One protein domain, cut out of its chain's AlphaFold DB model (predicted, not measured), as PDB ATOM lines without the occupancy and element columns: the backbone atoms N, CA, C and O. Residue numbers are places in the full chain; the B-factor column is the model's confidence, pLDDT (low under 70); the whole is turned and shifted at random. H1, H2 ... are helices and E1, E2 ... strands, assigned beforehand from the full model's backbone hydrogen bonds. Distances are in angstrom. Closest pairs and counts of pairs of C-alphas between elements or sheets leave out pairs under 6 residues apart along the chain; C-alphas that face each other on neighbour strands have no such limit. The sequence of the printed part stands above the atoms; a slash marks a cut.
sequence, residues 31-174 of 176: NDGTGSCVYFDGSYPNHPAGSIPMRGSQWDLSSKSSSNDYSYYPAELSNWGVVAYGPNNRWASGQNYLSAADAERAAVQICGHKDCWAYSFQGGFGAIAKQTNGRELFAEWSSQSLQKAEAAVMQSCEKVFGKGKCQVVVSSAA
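This is residues 31 to 174 of the 176 residues of the protein "DUF4189 domain-containing protein" of Acinetobacter sp. Root1280 (UniProt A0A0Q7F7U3). Two small three-stranded sheets stand face to face as a sandwich, and each has one helix packed on its outer side, giving the row H1, sheet E2 E1 E3, sheet E5 E4 E6, H2. Residues 31 to 79, with no named element, make a wide loose loop outside this body, and of them residues 32 to 38 and 67 to 72 stick out. The printed part has 144 residues, with elements in the order E1, E2, H1, E3, E4, E5, H2, E6, and both sheets are antiparallel. The class is mixed, helices and strands, with under half of the residues in named elements. The whole is compact, with a radius of gyration of the C-alphas of 16.1 A, and spans 47 by 43 by 24 A.

One sheet runs E2 (residues 91 to 97), E1 (80 to 85), E3 (117 to 122). N 94 and O 82 are 3.0 A apart and N 83 and O 119 also 3.0 A, within hydrogen-bond range. H1 (residues 100 to 111) is on this sheet at a height of 6.5 A, slantwise to the strands, at 35 degrees to E1 on the local plane; its closest C-alphas to E1 are Ala 103 and Val 82, 5.6 A. The other sheet runs E5 (137 to 142), E4 (125 to 131), E6 (166 to 173), with N 129 and O 138 at 2.8 A and N 128 and O 170 at 2.8 A. H2 (residues 146 to 161) is on it, its closest C-alphas to E5 being Ala 149 and Ser 142, 4.7 A. E1 and E2 form a hairpin, as do E4 and E5. E2, H1, E3 and E5, H2, E6 are split strand-helix-strand units, two strands running the same way with another strand between them in the sheet; both crossovers are right-handed. Across the sandwich the strands of the two sheets stand at 20 degrees, and the closest C-alphas of E1 and E6 are Gly 81 and Ala 173, 6.0 A. H1 and H2 are apart. Every O i to N i+4 pair is within hydrogen-bond range in H1, and 11 of 12 in H2.

E1 begins at C-alpha 80 (23.259, 38.167, 39.199). H2 is 22.4 A long, E4 20.5 A, and H1 16.2 A. E6, 21.0 A, bends by 52 degrees at residue 169 and ends at C-alpha 173 (23.812, 30.181, 43.176).

The C-alphas of Gly 35 and Gln 144 are farthest apart, 48.4 A. The printed part has no cut, and the links between named elements are tight. Mean pLDDT of the printed part is 77.6; residues 31 to 78 are under 70.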
ATOM      1  N   ASN A  31       1.530  53.878  48.838       58.12
ATOM      2  CA  ASN A  31       1.053  54.551  50.040       58.12
ATOM      3  C   ASN A  31       1.675  53.867  51.264       58.12
ATOM      4  O   ASN A  31       1.542  52.655  51.435       58.12
ATOM      5  N   ASP A  32       2.362  54.632  52.106       67.88
ATOM      6  CA  ASP A  32       3.062  54.122  53.290       67.88
ATOM      7  C   ASP A  32       2.141  53.866  54.503       67.88
ATOM      8  O   ASP A  32       2.610  53.502  55.583       67.88
ATOM      9  N   GLY A  33       0.828  54.054  54.340       52.41
ATOM     10  CA  GLY A  33      -0.166  53.924  55.403       52.41
ATOM     11  C   GLY A  33      -0.278  55.156  56.307       52.41
ATOM     12  O   GLY A  33      -1.121  55.163  57.203       52.41
ATOM     13  N   THR A  34       0.516  56.207  56.070       69.94
ATOM     14  CA  THR A  34       0.430  57.503  56.771       69.94
ATOM     15  C   THR A  34      -0.244  58.594  55.937       69.94
ATOM     16  O   THR A  34      -0.432  59.712  56.412       69.94
ATOM     17  N   GLY A  35      -0.648  58.268  54.705       61.91
ATOM     18  CA  GLY A  35      -1.190  59.233  53.749       61.91
ATOM     19  C   GLY A  35      -0.118  59.913  52.895       61.91
ATOM     20  O   GLY A  35      -0.424  60.907  52.241       61.91
ATOM     21  N   SER A  36       1.110  59.382  52.878       57.38
ATOM     22  CA  SER A  36       2.195  59.860  52.019       57.38
ATOM     23  C   SER A  36       2.535  58.834  50.938       57.38
ATOM     24  O   SER A  36       2.510  57.623  51.156       57.38
ATOM     25  N   CYS A  37       2.858  59.336  49.748       54.62
ATOM     26  CA  CYS A  37       3.311  58.519  48.630       54.62
ATOM     27  C   CYS A  37       4.834  58.429  48.640       54.62
ATOM     28  O   CYS A  37       5.512  59.454  48.544       54.62
ATOM     29  N   VAL A  38       5.368  57.211  48.732       51.31
ATOM     30  CA  VAL A  38       6.808  56.958  48.627       51.31
ATOM     31  C   VAL A  38       7.174  56.540  47.205       51.31
ATOM     32  O   VAL A  38       6.534  55.669  46.614       51.31
ATOM     33  N   TYR A  39       8.209  57.179  46.659       43.09
ATOM     34  CA  TYR A  39       8.730  56.955  45.311       43.09
ATOM     35  C   TYR A  39      10.179  56.472  45.412       43.09
ATOM     36  O   TYR A  39      10.998  57.125  46.055       43.09
ATOM     37  N   PHE A  40      10.486  55.321  44.811       48.53
ATOM     38  CA  PHE A  40      11.797  54.675  44.916       48.53
ATOM     39  C   PHE A  40      12.703  55.096  43.767       48.53
ATOM     40  O   PHE A  40      12.315  54.957  42.606       48.53
ATOM     41  N   ASP A  41      13.910  55.555  44.095       39.12
ATOM     42  CA  ASP A  41      14.866  56.027  43.108       39.12
ATOM     43  C   ASP A  41      16.224  55.315  43.218       39.12
ATOM     44  O   ASP A  41      16.813  55.256  44.296       39.12
ATOM     45  N   GLY A  42      16.667  54.681  42.129       39.00
ATOM     46  CA  GLY A  42      17.709  53.651  42.141       39.00
ATOM     47  C   GLY A  42      19.054  54.049  41.539       39.00
ATOM     48  O   GLY A  42      19.334  53.675  40.402       39.00
ATOM     49  N   SER A  43      19.947  54.663  42.318       32.25
ATOM     50  CA  SER A  43      21.385  54.671  42.004       32.25
ATOM     51  C   SER A  43      22.223  54.361  43.240       32.25
ATOM     52  O   SER A  43      21.890  54.749  44.356       32.25
ATOM     53  N   TYR A  44      23.313  53.619  43.026       42.34
ATOM     54  CA  TYR A  44      24.222  53.168  44.077       42.34
ATOM     55  C   TYR A  44      25.684  53.418  43.682       42.34
ATOM     56  O   TYR A  44      26.050  53.184  42.526       42.34
ATOM     57  N   PRO A  45      26.544  53.854  44.624       36.50
ATOM     58  CA  PRO A  45      27.988  53.860  44.443       36.50
ATOM     59  C   PRO A  45      28.560  52.436  44.556       36.50
ATOM     60  O   PRO A  45      28.213  51.672  45.452       36.50
ATOM     61  N   ASN A  46      29.475  52.094  43.646       33.44
ATOM     62  CA  ASN A  46      30.293  50.880  43.708       33.44
ATOM     63  C   ASN A  46      31.062  50.808  45.043       33.44
ATOM     64  O   ASN A  46      31.930  51.648  45.289       33.44
ATOM     65  N   HIS A  47      30.807  49.792  45.873       34.22
ATOM     66  CA  HIS A  47      31.628  49.487  47.050       34.22
ATOM     67  C   HIS A  47      32.543  48.276  46.779       34.22
ATOM     68  O   HIS A  47      32.061  47.247  46.309       34.22
ATOM     69  N   PRO A  48      33.858  48.365  47.063       32.81
ATOM     70  CA  PRO A  48      34.774  47.241  46.905       32.81
ATOM     71  C   PRO A  48      34.544  46.164  47.973       32.81
ATOM     72  O   PRO A  48      34.221  46.467  49.121       32.81
ATOM     73  N   ALA A  49      34.768  44.906  47.582       35.81
ATOM     74  CA  ALA A  49      34.734  43.728  48.443       35.81
ATOM     75  C   ALA A  49      35.719  43.875  49.617       35.81
ATOM     76  O   ALA A  49      36.928  43.696  49.479       35.81
ATOM     77  N   GLY A  50      35.193  44.230  50.782       30.31
ATOM     78  CA  GLY A  50      35.935  44.322  52.027       30.31
ATOM     79  C   GLY A  50      34.969  44.121  53.179       30.31
ATOM     80  O   GLY A  50      33.988  44.848  53.307       30.31
ATOM     81  N   SER A  51      35.232  43.111  53.998       36.34
ATOM     82  CA  SER A  51      34.474  42.769  55.197       36.34
ATOM     83  C   SER A  51      34.527  43.930  56.197       36.34
ATOM     84  O   SER A  51      35.445  44.025  57.012       36.34
ATOM     85  N   ILE A  52      33.547  44.833  56.133       32.53
ATOM     86  CA  ILE A  52      33.337  45.858  57.155       32.53
ATOM     87  C   ILE A  52      32.130  45.430  57.997       32.53
ATOM     88  O   ILE A  52      31.034  45.300  57.449       32.53
ATOM     89  N   PRO A  53      32.274  45.241  59.322       34.81
ATOM     90  CA  PRO A  53      31.126  45.155  60.214       34.81
ATOM     91  C   PRO A  53      30.444  46.531  60.255       34.81
ATOM     92  O   PRO A  53      30.802  47.401  61.048       34.81
ATOM     93  N   MET A  54      29.493  46.761  59.350       37.78
ATOM     94  CA  MET A  54      28.721  48.001  59.305       37.78
ATOM     95  C   MET A  54      27.496  47.876  60.207       37.78
ATOM     96  O   MET A  54      26.522  47.177  59.933       37.78
ATOM     97  N   ARG A  55      27.567  48.621  61.305       35.09
ATOM     98  CA  ARG A  55      26.455  48.999  62.167       35.09
ATOM     99  C   ARG A  55      25.489  49.860  61.341       35.09
ATOM    100  O   ARG A  55      25.700  51.058  61.233       35.09
ATOM    101  N   GLY A  56      24.482  49.227  60.738       35.09
ATOM    102  CA  GLY A  56      23.281  49.849  60.170       35.09
ATOM    103  C   GLY A  56      23.496  51.158  59.409       35.09
ATOM    104  O   GLY A  56      23.155  52.221  59.919       35.09
ATOM    105  N   SER A  57      23.968  51.092  58.165       36.19
ATOM    106  CA  SER A  57      23.673  52.159  57.211       36.19
ATOM    107  C   SER A  57      22.217  52.001  56.770       36.19
ATOM    108  O   SER A  57      21.889  51.193  55.905       36.19
ATOM    109  N   GLN A  58      21.337  52.732  57.451       38.72
ATOM    110  CA  GLN A  58      19.987  53.044  57.003       38.72
ATOM    111  C   GLN A  58      20.071  53.579  55.567       38.72
ATOM    112  O   GLN A  58      20.779  54.551  55.313       38.72
ATOM    113  N   TRP A  59      19.414  52.895  54.636       37.50
ATOM    114  CA  TRP A  59      19.430  53.244  53.219       37.50
ATOM    115  C   TRP A  59      18.802  54.631  53.004       37.50
ATOM    116  O   TRP A  59      17.602  54.804  53.212       37.50
ATOM    117  N   ASP A  60      19.617  55.611  52.610       36.91
ATOM    118  CA  ASP A  60      19.171  56.880  52.023       36.91
ATOM    119  C   ASP A  60      19.075  56.668  50.504       36.91
ATOM    120  O   ASP A  60      20.081  56.519  49.808       36.91
ATOM    121  N   LEU A  61      17.842  56.533  50.016       44.72
ATOM    122  CA  LEU A  61      17.496  56.175  48.638       44.72
ATOM    123  C   LEU A  61      17.326  57.434  47.779       44.72
ATOM    124  O   LEU A  61      16.233  57.730  47.294       44.72
ATOM    125  N   SER A  62      18.403  58.197  47.607       35.94
ATOM    126  CA  SER A  62      18.420  59.374  46.740       35.94
ATOM    127  C   SER A  62      19.418  59.207  45.597       35.94
ATOM    128  O   SER A  62      20.551  59.672  45.671       35.94
ATOM    129  N   SER A  63      19.021  58.561  44.496       41.91
ATOM    130  CA  SER A  63      19.543  58.933  43.166       41.91
ATOM    131  C   SER A  63      18.831  58.238  42.001       41.91
ATOM    132  O   SER A  63      18.496  57.060  42.068       41.91
ATOM    133  N   LYS A  64      18.683  59.004  40.914       40.41
ATOM    134  CA  LYS A  64      17.913  58.780  39.676       40.41
ATOM    135  C   LYS A  64      18.344  57.613  38.794       40.41
ATOM    136  O   LYS A  64      19.404  57.680  38.186       40.41
ATOM    137  N   SER A  65      17.433  56.668  38.546       38.16
ATOM    138  CA  SER A  65      17.436  55.874  37.302       38.16
ATOM    139  C   SER A  65      16.052  55.841  36.651       38.16
ATOM    140  O   SER A  65      15.195  55.005  36.935       38.16
ATOM    141  N   SER A  66      15.836  56.814  35.766       39.59
ATOM    142  CA  SER A  66      14.706  56.901  34.851       39.59
ATOM    143  C   SER A  66      15.131  56.414  33.469       39.59
ATOM    144  O   SER A  66      15.821  57.157  32.781       39.59
ATOM    145  N   SER A  67      14.693  55.223  33.059       40.75
ATOM    146  CA  SER A  67      14.227  54.914  31.694       40.75
ATOM    147  C   SER A  67      14.176  53.403  31.482       40.75
ATOM    148  O   SER A  67      15.188  52.718  31.592       40.75
ATOM    149  N   ASN A  68      12.988  52.913  31.125       40.75
ATOM    150  CA  ASN A  68      12.787  51.609  30.509       40.75
ATOM    151  C   ASN A  68      13.543  51.567  29.174       40.75
ATOM    152  O   ASN A  68      12.994  51.949  28.143       40.75
ATOM    153  N   ASP A  69      14.791  51.116  29.201       36.19
ATOM    154  CA  ASP A  69      15.512  50.668  28.019       36.19
ATOM    155  C   ASP A  69      15.659  49.149  28.145       36.19
ATOM    156  O   ASP A  69      16.542  48.638  28.835       36.19
ATOM    157  N   TYR A  70      14.714  48.414  27.549       37.91
ATOM    158  CA  TYR A  70      14.820  46.965  27.351       37.91
ATOM    159  C   TYR A  70      15.890  46.720  26.278       37.91
ATOM    160  O   TYR A  70      15.607  46.292  25.159       37.91
ATOM    161  N   SER A  71      17.140  47.044  26.603       39.47
ATOM    162  CA  SER A  71      18.278  46.675  25.781       39.47
ATOM    163  C   SER A  71      18.385  45.155  25.814       39.47
ATOM    164  O   SER A  71      18.505  44.540  26.874       39.47
ATOM    165  N   TYR A  72      18.275  44.550  24.634       41.53
ATOM    166  CA  TYR A  72      18.512  43.136  24.387       41.53
ATOM    167  C   TYR A  72      19.991  42.843  24.674       41.53
ATOM    168  O   TYR A  72      20.835  42.846  23.781       41.53
ATOM    169  N   TYR A  73      20.323  42.663  25.950       43.97
ATOM    170  CA  TYR A  73      21.599  42.100  26.350       43.97
ATOM    171  C   TYR A  73      21.557  40.609  26.013       43.97
ATOM    172  O   TYR A  73      20.580  39.941  26.368       43.97
ATOM    173  N   PRO A  74      22.570  40.061  25.317       46.94
ATOM    174  CA  PRO A  74      22.652  38.620  25.152       46.94
ATOM    175  C   PRO A  74      22.617  37.990  26.549       46.94
ATOM    176  O   PRO A  74      23.303  38.462  27.459       46.94
ATOM    177  N   ALA A  75      21.813  36.937  26.710       50.78
ATOM    178  CA  ALA A  75      21.578  36.220  27.969       50.78
ATOM    179  C   ALA A  75      22.856  35.660  28.640       50.78
ATOM    180  O   ALA A  75      22.785  35.038  29.690       50.78
ATOM    181  N   GLU A  76      24.026  35.896  28.048       53.06
ATOM    182  CA  GLU A  76      25.334  35.450  28.514       53.06
ATOM    183  C   GLU A  76      26.048  36.451  29.444       53.06
ATOM    184  O   GLU A  76      27.097  36.108  29.985       53.06
ATOM    185  N   LEU A  77      25.535  37.675  29.650       58.97
ATOM    186  CA  LEU A  77      26.312  38.736  30.326       58.97
ATOM    187  C   LEU A  77      25.801  39.201  31.700       58.97
ATOM    188  O   LEU A  77      26.562  39.841  32.428       58.97
ATOM    189  N   SER A  78      24.583  38.839  32.108       62.16
ATOM    190  CA  SER A  78      24.037  39.261  33.405       62.16
ATOM    191  C   SER A  78      23.387  38.112  34.169       62.16
ATOM    192  O   SER A  78      22.175  37.934  34.125       62.16
ATOM    193  N   ASN A  79      24.207  37.374  34.922       87.06
ATOM    194  CA  ASN A  79      23.753  36.372  35.887       87.06
ATOM    195  C   ASN A  79      24.048  36.865  37.301       87.06
ATOM    196  O   ASN A  79      25.026  36.458  37.930       87.06
ATOM    197  N   TRP A  80      23.223  37.786  37.792       93.94
ATOM    198  CA  TRP A  80      23.259  38.167  39.199       93.94
ATOM    199  C   TRP A  80      22.440  37.176  40.025       93.94
ATOM    200  O   TRP A  80      21.295  36.853  39.698       93.94
ATOM    201  N   GLY A  81      23.052  36.685  41.095       95.50
ATOM    202  CA  GLY A  81      22.404  35.975  42.185       95.50
ATOM    203  C   GLY A  81      22.211  36.902  43.376       95.50
ATOM    204  O   GLY A  81      22.822  37.968  43.472       95.50
ATOM    205  N   VAL A  82      21.341  36.499  44.290       96.94
ATOM    206  CA  VAL A  82      21.082  37.233  45.526       96.94
ATOM    207  C   VAL A  82      20.681  36.280  46.633       96.94
ATOM    208  O   VAL A  82      19.999  35.276  46.418       96.94
ATOM    209  N   VAL A  83      21.080  36.634  47.843       97.69
ATOM    210  CA  VAL A  83      20.600  36.045  49.088       97.69
ATOM    211  C   VAL A  83      20.161  37.172  50.010       97.69
ATOM    212  O   VAL A  83      20.759  38.242  50.011       97.69
ATOM    213  N   ALA A  84      19.110  36.958  50.790       97.56
ATOM    214  CA  ALA A  84      18.660  37.909  51.792       97.56
ATOM    215  C   ALA A  84      18.260  37.206  53.080       97.56
ATOM    216  O   ALA A  84      17.770  36.075  53.065       97.56
ATOM    217  N   TYR A  85      18.452  37.896  54.198       97.31
ATOM    218  CA  TYR A  85      18.096  37.409  55.520       97.31
ATOM    219  C   TYR A  85      17.609  38.560  56.402       97.31
ATOM    220  O   TYR A  85      18.115  39.680  56.326       97.31
ATOM    221  N   GLY A  86      16.620  38.292  57.249       94.75
ATOM    222  CA  GLY A  86      15.986  39.301  58.087       94.75
ATOM    223  C   GLY A  86      15.400  38.750  59.391       94.75
ATOM    224  O   GLY A  86      15.668  37.612  59.794       94.75
ATOM    225  N   PRO A  87      14.597  39.568  60.095       92.44
ATOM    226  CA  PRO A  87      13.954  39.187  61.350       92.44
ATOM    227  C   PRO A  87      13.080  37.935  61.229       92.44
ATOM    228  O   PRO A  87      12.607  37.588  60.149       92.44
ATOM    229  N   ASN A  88      12.826  37.272  62.361       92.19
ATOM    230  CA  ASN A  88      11.999  36.059  62.440       92.19
ATOM    231  C   ASN A  88      12.486  34.912  61.536       92.19
ATOM    232  O   ASN A  88      11.683  34.113  61.067       92.19
ATOM    233  N   ASN A  89      13.803  34.840  61.294       92.38
ATOM    234  CA  ASN A  89      14.439  33.866  60.402       92.38
ATOM    235  C   ASN A  89      13.869  33.884  58.974       92.38
ATOM    236  O   ASN A  89      13.858  32.857  58.299       92.38
ATOM    237  N   ARG A  90      13.377  35.041  58.518       94.88
ATOM    238  CA  ARG A  90      12.944  35.220  57.133       94.88
ATOM    239  C   ARG A  90      14.171  35.299  56.243       94.88
ATOM    240  O   ARG A  90      15.151  35.955  56.588       94.88
ATOM    241  N   TRP A  91      14.102  34.632  55.106       96.50
ATOM    242  CA  TRP A  91      15.180  34.596  54.135       96.50
ATOM    243  C   TRP A  91      14.603  34.565  52.725       96.50
ATOM    244  O   TRP A  91      13.445  34.197  52.522       96.50
ATOM    245  N   ALA A  92      15.415  34.972  51.762       96.12
ATOM    246  CA  ALA A  92      15.112  34.851  50.349       96.12
ATOM    247  C   ALA A  92      16.385  34.546  49.569       96.12
ATOM    248  O   ALA A  92      17.498  34.829  50.014       96.12
ATOM    249  N   SER A  93      16.214  33.993  48.381       96.19
ATOM    250  CA  SER A  93      17.283  33.853  47.407       96.19
ATOM    251  C   SER A  93      16.714  33.955  46.006       96.19
ATOM    252  O   SER A  93      15.562  33.582  45.785       96.19
ATOM    253  N   GLY A  94      17.532  34.387  45.061       93.19
ATOM    254  CA  GLY A  94      17.162  34.402  43.659       93.19
ATOM    255  C   GLY A  94      18.386  34.412  42.755       93.19
ATOM    256  O   GLY A  94      19.522  34.543  43.209       93.19
ATOM    257  N   GLN A  95      18.128  34.270  41.465       93.88
ATOM    258  CA  GLN A  95      19.135  34.048  40.434       93.88
ATOM    259  C   GLN A  95      18.658  34.612  39.094       93.88
ATOM    260  O   GLN A  95      17.465  34.874  38.930       93.88
ATOM    261  N   ASN A  96      19.579  34.727  38.136       89.38
ATOM    262  CA  ASN A  96      19.322  35.177  36.762       89.38
ATOM    263  C   ASN A  96      18.762  36.603  36.677       89.38
ATOM    264  O   ASN A  96      17.937  36.912  35.817       89.38
ATOM    265  N   TYR A  97      19.190  37.479  37.587       90.25
ATOM    266  CA  TYR A  97      18.836  38.889  37.508       90.25
ATOM    267  C   TYR A  97      19.759  39.630  36.545       90.25
ATOM    268  O   TYR A  97      20.971  39.408  36.516       90.25
ATOM    269  N   LEU A  98      19.170  40.573  35.809       89.19
ATOM    270  CA  LEU A  98      19.886  41.417  34.853       89.19
ATOM    271  C   LEU A  98      20.859  42.389  35.537       89.19
ATOM    272  O   LEU A  98      21.841  42.813  34.927       89.19
ATOM    273  N   SER A  99      20.606  42.726  36.803       91.88
ATOM    274  CA  SER A  99      21.444  43.617  37.598       91.88
ATOM    275  C   SER A  99      21.441  43.244  39.082       91.88
ATOM    276  O   SER A  99      20.496  42.631  39.585       91.88
ATOM    277  N   ALA A 100      22.480  43.682  39.798       92.94
ATOM    278  CA  ALA A 100      22.565  43.614  41.258       92.94
ATOM    279  C   ALA A 100      21.334  44.236  41.941       92.94
ATOM    280  O   ALA A 100      20.740  43.644  42.839       92.94
ATOM    281  N   ALA A 101      20.915  45.412  41.460       93.06
ATOM    282  CA  ALA A 101      19.800  46.163  42.025       93.06
ATOM    283  C   ALA A 101      18.454  45.444  41.843       93.06
ATOM    284  O   ALA A 101      17.628  45.439  42.757       93.06
ATOM    285  N   ASP A 102      18.221  44.813  40.686       91.19
ATOM    286  CA  ASP A 102      17.037  43.972  40.471       91.19
ATOM    287  C   ASP A 102      17.016  42.791  41.435       91.19
ATOM    288  O   ASP A 102      15.980  42.502  42.038       91.19
ATOM    289  N   ALA A 103      18.175  42.157  41.611       94.00
ATOM    290  CA  ALA A 103      18.344  41.026  42.503       94.00
ATOM    291  C   ALA A 103      18.020  41.415  43.954       94.00
ATOM    292  O   ALA A 103      17.190  40.780  44.605       94.00
ATOM    293  N   GLU A 104      18.600  42.506  44.454       93.81
ATOM    294  CA  GLU A 104      18.369  42.987  45.822       93.81
ATOM    295  C   GLU A 104      16.920  43.397  46.061       93.81
ATOM    296  O   GLU A 104      16.323  42.975  47.055       93.81
ATOM    297  N   ARG A 105      16.309  44.148  45.134       92.38
ATOM    298  CA  ARG A 105      14.891  44.520  45.243       92.38
ATOM    299  C   ARG A 105      13.993  43.293  45.309       92.38
ATOM    300  O   ARG A 105      13.129  43.223  46.183       92.38
ATOM    301  N   ALA A 106      14.206  42.322  44.423       91.06
ATOM    302  CA  ALA A 106      13.431  41.090  44.415       91.06
ATOM    303  C   ALA A 106      13.624  40.303  45.719       91.06
ATOM    304  O   ALA A 106      12.648  39.847  46.310       91.06
ATOM    305  N   ALA A 107      14.854  40.193  46.220       92.75
ATOM    306  CA  ALA A 107      15.131  39.481  47.461       92.75
ATOM    307  C   ALA A 107      14.482  40.145  48.680       92.75
ATOM    308  O   ALA A 107      13.921  39.439  49.517       92.75
ATOM    309  N   VAL A 108      14.489  41.479  48.778       89.69
ATOM    310  CA  VAL A 108      13.799  42.208  49.858       89.69
ATOM    311  C   VAL A 108      12.284  42.003  49.773       89.69
ATOM    312  O   VAL A 108      11.646  41.725  50.793       89.69
ATOM    313  N   GLN A 109      11.708  42.061  48.568       91.00
ATOM    314  CA  GLN A 109      10.283  41.797  48.344       91.00
ATOM    315  C   GLN A 109       9.892  40.366  48.740       91.00
ATOM    316  O   GLN A 109       8.935  40.183  49.489       91.00
ATOM    317  N   ILE A 110      10.655  39.360  48.299       91.00
ATOM    318  CA  ILE A 110      10.419  37.941  48.618       91.00
ATOM    319  C   ILE A 110      10.603  37.689  50.116       91.00
ATOM    320  O   ILE A 110       9.786  37.016  50.744       91.00
ATOM    321  N   CYS A 111      11.651  38.261  50.712       92.25
ATOM    322  CA  CYS A 111      11.902  38.153  52.143       92.25
ATOM    323  C   CYS A 111      10.738  38.759  52.944       92.25
ATOM    324  O   CYS A 111      10.396  38.256  54.015       92.25
ATOM    325  N   GLY A 112      10.046  39.765  52.394       89.94
ATOM    326  CA  GLY A 112       8.753  40.253  52.875       89.94
ATOM    327  C   GLY A 112       8.840  40.984  54.211       89.94
ATOM    328  O   GLY A 112       7.902  40.948  55.009       89.94
ATOM    329  N   HIS A 113       9.986  41.609  54.481       89.88
ATOM    330  CA  HIS A 113      10.195  42.483  55.625       89.88
ATOM    331  C   HIS A 113      11.147  43.617  55.238       89.88
ATOM    332  O   HIS A 113      12.172  43.375  54.606       89.88
ATOM    333  N   LYS A 114      10.837  44.850  55.654       87.00
ATOM    334  CA  LYS A 114      11.653  46.038  55.333       87.00
ATOM    335  C   LYS A 114      13.085  45.970  55.877       87.00
ATOM    336  O   LYS A 114      13.987  46.562  55.307       87.00
ATOM    337  N   ASP A 115      13.277  45.215  56.959       89.50
ATOM    338  CA  ASP A 115      14.587  45.012  57.595       89.50
ATOM    339  C   ASP A 115      15.325  43.771  57.055       89.50
ATOM    340  O   ASP A 115      16.249  43.272  57.698       89.50
ATOM    341  N   CYS A 116      14.894  43.205  55.924       93.25
ATOM    342  CA  CYS A 116      15.674  42.169  55.257       93.25
ATOM    343  C   CYS A 116      16.916  42.790  54.623       93.25
ATOM    344  O   CYS A 116      16.825  43.717  53.822       93.25
ATOM    345  N   TRP A 117      18.077  42.248  54.971       94.94
ATOM    346  CA  TRP A 117      19.341  42.610  54.354       94.94
ATOM    347  C   TRP A 117      19.598  41.684  53.170       94.94
ATOM    348  O   TRP A 117      19.552  40.463  53.334       94.94
ATOM    349  N   ALA A 118      19.835  42.260  51.994       96.38
ATOM    350  CA  ALA A 118      20.130  41.532  50.768       96.38
ATOM    351  C   ALA A 118      21.606  41.692  50.388       96.38
ATOM    352  O   ALA A 118      22.208  42.738  50.615       96.38
ATOM    353  N   TYR A 119      22.160  40.642  49.799       96.88
ATOM    354  CA  TYR A 119      23.503  40.595  49.249       96.88
ATOM    355  C   TYR A 119      23.430  39.995  47.848       96.88
ATOM    356  O   TYR A 119      23.106  38.810  47.689       96.88
ATOM    357  N   SER A 120      23.690  40.822  46.840       96.44
ATOM    358  CA  SER A 120      23.812  40.388  45.451       96.44
ATOM    359  C   SER A 120      25.248  40.003  45.103       96.44
ATOM    360  O   SER A 120      26.214  40.476  45.699       96.44
ATOM    361  N   PHE A 121      25.396  39.104  44.135       94.88
ATOM    362  CA  PHE A 121      26.689  38.618  43.666       94.88
ATOM    363  C   PHE A 121      26.615  38.227  42.188       94.88
ATOM    364  O   PHE A 121      25.575  37.775  41.711       94.88
ATOM    365  N   GLN A 122      27.710  38.414  41.449       93.56
ATOM    366  CA  GLN A 122      27.755  38.175  40.004       93.56
ATOM    367  C   GLN A 122      28.365  36.803  39.690       93.56
ATOM    368  O   GLN A 122      29.529  36.555  40.007       93.56
ATOM    369  N   GLY A 123      27.596  35.922  39.042       89.56
ATOM    370  CA  GLY A 123      27.991  34.536  38.773       89.56
ATOM    371  C   GLY A 123      28.248  33.732  40.056       89.56
ATOM    372  O   GLY A 123      28.189  34.260  41.161       89.56
ATOM    373  N   GLY A 124      28.537  32.437  39.948       93.44
ATOM    374  CA  GLY A 124      28.967  31.625  41.097       93.44
ATOM    375  C   GLY A 124      27.933  31.486  42.226       93.44
ATOM    376  O   GLY A 124      26.760  31.220  41.982       93.44
ATOM    377  N   PHE A 125      28.384  31.606  43.478       96.06
ATOM    378  CA  PHE A 125      27.642  31.220  44.682       96.06
ATOM    379  C   PHE A 125      27.819  32.246  45.801       96.06
ATOM    380  O   PHE A 125      28.941  32.648  46.090       96.06
ATOM    381  N   GLY A 126      26.740  32.633  46.471       97.00
ATOM    382  CA  GLY A 126      26.761  33.559  47.604       97.00
ATOM    383  C   GLY A 126      26.140  32.942  48.849       97.00
ATOM    384  O   GLY A 126      25.245  32.102  48.755       97.00
ATOM    385  N   ALA A 127      26.608  33.355  50.023       98.31
ATOM    386  CA  ALA A 127      26.093  32.886  51.305       98.31
ATOM    387  C   ALA A 127      26.063  34.008  52.345       98.31
ATOM    388  O   ALA A 127      26.897  34.907  52.306       98.31
ATOM    389  N   ILE A 128      25.127  33.918  53.292       98.38
ATOM    390  CA  ILE A 128      25.038  34.765  54.484       98.38
ATOM    391  C   ILE A 128      25.243  33.895  55.723       98.38
ATOM    392  O   ILE A 128      24.588  32.863  55.881       98.38
ATOM    393  N   ALA A 129      26.093  34.353  56.640       98.25
ATOM    394  CA  ALA A 129      26.179  33.841  58.000       98.25
ATOM    395  C   ALA A 129      25.672  34.871  59.007       98.25
ATOM    396  O   ALA A 129      25.808  36.077  58.817       98.25
ATOM    397  N   LYS A 130      25.116  34.374  60.108       97.31
ATOM    398  CA  LYS A 130      24.649  35.150  61.251       97.31
ATOM    399  C   LYS A 130      25.432  34.757  62.498       97.31
ATOM    400  O   LYS A 130      25.703  33.576  62.718       97.31
ATOM    401  N   GLN A 131      25.722  35.726  63.361       97.25
ATOM    402  CA  GLN A 131      26.204  35.440  64.711       97.25
ATOM    403  C   GLN A 131      25.116  34.732  65.545       97.25
ATOM    404  O   GLN A 131      24.010  35.249  65.697       97.25
ATOM    405  N   THR A 132      25.423  33.585  66.157       94.44
ATOM    406  CA  THR A 132      24.446  32.715  66.852       94.44
ATOM    407  C   THR A 132      23.608  33.443  67.912       94.44
ATOM    408  O   THR A 132      22.413  33.185  68.029       94.44
ATOM    409  N   ASN A 133      24.209  34.385  68.644       91.44
ATOM    410  CA  ASN A 133      23.548  35.162  69.705       91.44
ATOM    411  C   ASN A 133      23.472  36.667  69.390       91.44
ATOM    412  O   ASN A 133      23.257  37.473  70.294       91.44
ATOM    413  N   GLY A 134      23.693  37.044  68.132       91.75
ATOM    414  CA  GLY A 134      23.773  38.434  67.699       91.75
ATOM    415  C   GLY A 134      22.806  38.769  66.574       91.75
ATOM    416  O   GLY A 134      21.914  37.994  66.207       91.75
ATOM    417  N   ARG A 135      22.983  39.971  66.036       91.25
ATOM    418  CA  ARG A 135      22.245  40.492  64.875       91.25
ATOM    419  C   ARG A 135      23.149  40.693  63.663       91.25
ATOM    420  O   ARG A 135      22.667  41.060  62.599       91.25
ATOM    421  N   GLU A 136      24.438  40.462  63.835       95.31
ATOM    422  CA  GLU A 136      25.472  40.701  62.858       95.31
ATOM    423  C   GLU A 136      25.418  39.629  61.776       95.31
ATOM    424  O   GLU A 136      25.390  38.424  62.055       95.31
ATOM    425  N   LEU A 137      25.381  40.111  60.537       96.31
ATOM    426  CA  LEU A 137      25.352  39.313  59.327       96.31
ATOM    427  C   LEU A 137      26.659  39.517  58.567       96.31
ATOM    428  O   LEU A 137      27.222  40.609  58.546       96.31
ATOM    429  N   PHE A 138      27.123  38.447  57.942       97.56
ATOM    430  CA  PHE A 138      28.261  38.420  57.035       97.56
ATOM    431  C   PHE A 138      27.757  37.843  55.731       97.56
ATOM    432  O   PHE A 138      26.969  36.903  55.771       97.56
ATOM    433  N   ALA A 139      28.222  38.360  54.600       97.38
ATOM    434  CA  ALA A 139      28.039  37.697  53.323       97.38
ATOM    435  C   ALA A 139      29.373  37.553  52.615       97.38
ATOM    436  O   ALA A 139      30.226  38.432  52.709       97.38
ATOM    437  N   GLU A 140      29.535  36.437  51.924       97.75
ATOM    438  CA  GLU A 140      30.679  36.181  51.059       97.75
ATOM    439  C   GLU A 140      30.206  35.477  49.791       97.75
ATOM    440  O   GLU A 140      29.101  34.926  49.716       97.75
ATOM    441  N   TRP A 141      31.073  35.491  48.787       96.12
ATOM    442  CA  TRP A 141      30.846  34.870  47.494       96.12
ATOM    443  C   TRP A 141      31.998  33.933  47.113       96.12
ATOM    444  O   TRP A 141      33.142  34.107  47.535       96.12
ATOM    445  N   SER A 142      31.702  32.938  46.280       95.38
ATOM    446  CA  SER A 142      32.686  32.083  45.631       95.38
ATOM    447  C   SER A 142      32.262  31.743  44.208       95.38
ATOM    448  O   SER A 142      31.114  31.390  43.966       95.38
ATOM    449  N   SER A 143      33.208  31.731  43.271       94.12
ATOM    450  CA  SER A 143      32.991  31.197  41.919       94.12
ATOM    451  C   SER A 143      33.020  29.666  41.843       94.12
ATOM    452  O   SER A 143      32.725  29.106  40.794       94.12
ATOM    453  N   GLN A 144      33.414  28.975  42.920       94.94
ATOM    454  CA  GLN A 144      33.738  27.546  42.866       94.94
ATOM    455  C   GLN A 144      32.546  26.643  43.180       94.94
ATOM    456  O   GLN A 144      32.218  25.752  42.402       94.94
ATOM    457  N   SER A 145      31.937  26.820  44.352       96.00
ATOM    458  CA  SER A 145      30.794  26.021  44.790       96.00
ATOM    459  C   SER A 145      30.051  26.701  45.934       96.00
ATOM    460  O   SER A 145      30.593  27.584  46.608       96.00
ATOM    461  N   LEU A 146      28.838  26.220  46.209       96.12
ATOM    462  CA  LEU A 146      28.055  26.650  47.364       96.12
ATOM    463  C   LEU A 146      28.825  26.421  48.675       96.12
ATOM    464  O   LEU A 146      28.952  27.342  49.473       96.12
ATOM    465  N   GLN A 147      29.457  25.252  48.846       97.94
ATOM    466  CA  GLN A 147      30.235  24.949  50.058       97.94
ATOM    467  C   GLN A 147      31.433  25.889  50.242       97.94
ATOM    468  O   GLN A 147      31.839  26.163  51.370       97.94
ATOM    469  N   LYS A 148      32.033  26.385  49.152       97.69
ATOM    470  CA  LYS A 148      33.132  27.357  49.230       97.69
ATOM    471  C   LYS A 148      32.640  28.739  49.644       97.69
ATOM    472  O   LYS A 148      33.319  29.379  50.442       97.69
ATOM    473  N   ALA A 149      31.472  29.167  49.164       97.69
ATOM    474  CA  ALA A 149      30.836  30.398  49.627       97.69
ATOM    475  C   ALA A 149      30.457  30.305  51.118       97.69
ATOM    476  O   ALA A 149      30.772  31.206  51.892       97.69
ATOM    477  N   GLU A 150      29.875  29.180  51.544       98.38
ATOM    478  CA  GLU A 150      29.557  28.905  52.952       98.38
ATOM    479  C   GLU A 150      30.806  28.910  53.846       98.38
ATOM    480  O   GLU A 150      30.826  29.543  54.901       98.38
ATOM    481  N   ALA A 151      31.880  28.244  53.418       98.19
ATOM    482  CA  ALA A 151      33.139  28.229  54.154       98.19
ATOM    483  C   ALA A 151      33.767  29.629  54.251       98.19
ATOM    484  O   ALA A 151      34.273  29.991  55.313       98.19
ATOM    485  N   ALA A 152      33.711  30.420  53.174       97.62
ATOM    486  CA  ALA A 152      34.216  31.790  53.160       97.62
ATOM    487  C   ALA A 152      33.449  32.677  54.149       97.62
ATOM    488  O   ALA A 152      34.065  33.329  54.993       97.62
ATOM    489  N   VAL A 153      32.111  32.643  54.120       98.19
ATOM    490  CA  VAL A 153      31.300  33.474  55.023       98.19
ATOM    491  C   VAL A 153      31.468  33.065  56.485       98.19
ATOM    492  O   VAL A 153      31.549  33.923  57.368       98.19
ATOM    493  N   MET A 154      31.619  31.764  56.750       98.31
ATOM    494  CA  MET A 154      31.947  31.258  58.082       98.31
ATOM    495  C   MET A 154      33.329  31.726  58.531       98.31
ATOM    496  O   MET A 154      33.455  32.223  59.644       98.31
ATOM    497  N   GLN A 155      34.350  31.648  57.673       97.44
ATOM    498  CA  GLN A 155      35.693  32.130  57.991       97.44
ATOM    499  C   GLN A 155      35.694  33.627  58.334       97.44
ATOM    500  O   GLN A 155      36.316  34.022  59.322       97.44
ATOM    501  N   SER A 156      34.990  34.454  57.557       96.75
ATOM    502  CA  SER A 156      34.870  35.894  57.813       96.75
ATOM    503  C   SER A 156      34.155  36.187  59.132       96.75
ATOM    504  O   SER A 156      34.647  36.984  59.931       96.75
ATOM    505  N   CYS A 157      33.050  35.497  59.416       97.75
ATOM    506  CA  CYS A 157      32.315  35.661  60.669       97.75
ATOM    507  C   CYS A 157      33.127  35.175  61.888       97.75
ATOM    508  O   CYS A 157      33.256  35.884  62.891       97.75
ATOM    509  N   GLU A 158      33.743  33.993  61.807       97.19
ATOM    510  CA  GLU A 158      34.532  33.407  62.897       97.19
ATOM    511  C   GLU A 158      35.842  34.160  63.154       97.19
ATOM    512  O   GLU A 158      36.340  34.149  64.279       97.19
ATOM    513  N   LYS A 159      36.384  34.871  62.158       96.06
ATOM    514  CA  LYS A 159      37.511  35.793  62.356       96.06
ATOM    515  C   LYS A 159      37.152  36.943  63.303       96.06
ATOM    516  O   LYS A 159      38.030  37.430  64.009       96.06
ATOM    517  N   VAL A 160      35.887  37.366  63.326       96.19
ATOM    518  CA  VAL A 160      35.403  38.465  64.177       96.19
ATOM    519  C   VAL A 160      34.920  37.953  65.535       96.19
ATOM    520  O   VAL A 160      35.259  38.536  66.561       96.19
ATOM    521  N   PHE A 161      34.153  36.858  65.563       95.88
ATOM    522  CA  PHE A 161      33.480  36.394  66.786       95.88
ATOM    523  C   PHE A 161      34.056  35.125  67.416       95.88
ATOM    524  O   PHE A 161      33.653  34.755  68.521       95.88
ATOM    525  N   GLY A 162      34.995  34.460  66.749       95.94
ATOM    526  CA  GLY A 162      35.526  33.163  67.152       95.94
ATOM    527  C   GLY A 162      34.709  31.977  66.629       95.94
ATOM    528  O   GLY A 162      33.567  32.108  66.184       95.94
ATOM    529  N   LYS A 163      35.322  30.791  66.691       96.69
ATOM    530  CA  LYS A 163      34.750  29.543  66.165       96.69
ATOM    531  C   LYS A 163      33.444  29.152  66.855       96.69
ATOM    532  O   LYS A 163      33.319  29.281  68.074       96.69
ATOM    533  N   GLY A 164      32.489  28.636  66.080       95.81
ATOM    534  CA  GLY A 164      31.201  28.152  66.594       95.81
ATOM    535  C   GLY A 164      30.277  29.250  67.136       95.81
ATOM    536  O   GLY A 164      29.309  28.949  67.833       95.81
ATOM    537  N   LYS A 165      30.576  30.526  66.855       97.19
ATOM    538  CA  LYS A 165      29.713  31.682  67.167       97.19
ATOM    539  C   LYS A 165      28.941  32.192  65.955       97.19
ATOM    540  O   LYS A 165      28.279  33.224  66.045       97.19
ATOM    541  N   CYS A 166      29.040  31.475  64.844       97.75
ATOM    542  CA  CYS A 166      28.479  31.825  63.554       97.75
ATOM    543  C   CYS A 166      27.705  30.637  62.992       97.75
ATOM    544  O   CYS A 166      28.008  29.484  63.300       97.75
ATOM    545  N   GLN A 167      26.706  30.924  62.168       97.81
ATOM    546  CA  GLN A 167      25.917  29.924  61.465       97.81
ATOM    547  C   GLN A 167      25.554  30.459  60.083       97.81
ATOM    548  O   GLN A 167      25.062  31.579  59.974       97.81
ATOM    549  N   VAL A 168      25.748  29.654  59.038       98.19
ATOM    550  CA  VAL A 168      25.198  29.948  57.707       98.19
ATOM    551  C   VAL A 168      23.674  29.912  57.784       98.19
ATOM    552  O   VAL A 168      23.097  28.940  58.272       98.19
ATOM    553  N   VAL A 169      23.021  30.973  57.316       97.56
ATOM    554  CA  VAL A 169      21.561  31.130  57.383       97.56
ATOM    555  C   VAL A 169      20.878  31.109  56.021       97.56
ATOM    556  O   VAL A 169      19.702  30.769  55.949       97.56
ATOM    557  N   VAL A 170      21.590  31.447  54.946       97.69
ATOM    558  CA  VAL A 170      21.098  31.314  53.570       97.69
ATOM    559  C   VAL A 170      22.280  31.234  52.611       97.69
ATOM    560  O   VAL A 170      23.315  31.856  52.840       97.69
ATOM    561  N   SER A 171      22.127  30.484  51.529       97.44
ATOM    562  CA  SER A 171      23.112  30.377  50.455       97.44
ATOM    563  C   SER A 171      22.402  30.124  49.129       97.44
ATOM    564  O   SER A 171      21.370  29.453  49.112       97.44
ATOM    565  N   SER A 172      22.935  30.631  48.022       95.50
ATOM    566  CA  SER A 172      22.356  30.435  46.693       95.50
ATOM    567  C   SER A 172      23.407  30.495  45.589       95.50
ATOM    568  O   SER A 172      24.544  30.907  45.818       95.50
ATOM    569  N   ALA A 173      23.014  30.083  44.387       93.75
ATOM    570  CA  ALA A 173      23.812  30.181  43.176       93.75
ATOM    571  C   ALA A 173      23.219  31.245  42.247       93.75
ATOM    572  O   ALA A 173      22.002  31.383  42.154       93.75
ATOM    573  N   ALA A 174      24.072  31.962  41.528       86.44
ATOM    574  CA  ALA A 174      23.676  32.675  40.328       86.44
ATOM    575  C   ALA A 174      23.761  31.649  39.193       86.44
ATOM    576  O   ALA A 174      24.847  31.149  38.899       86.44
TER     577      ALA A 174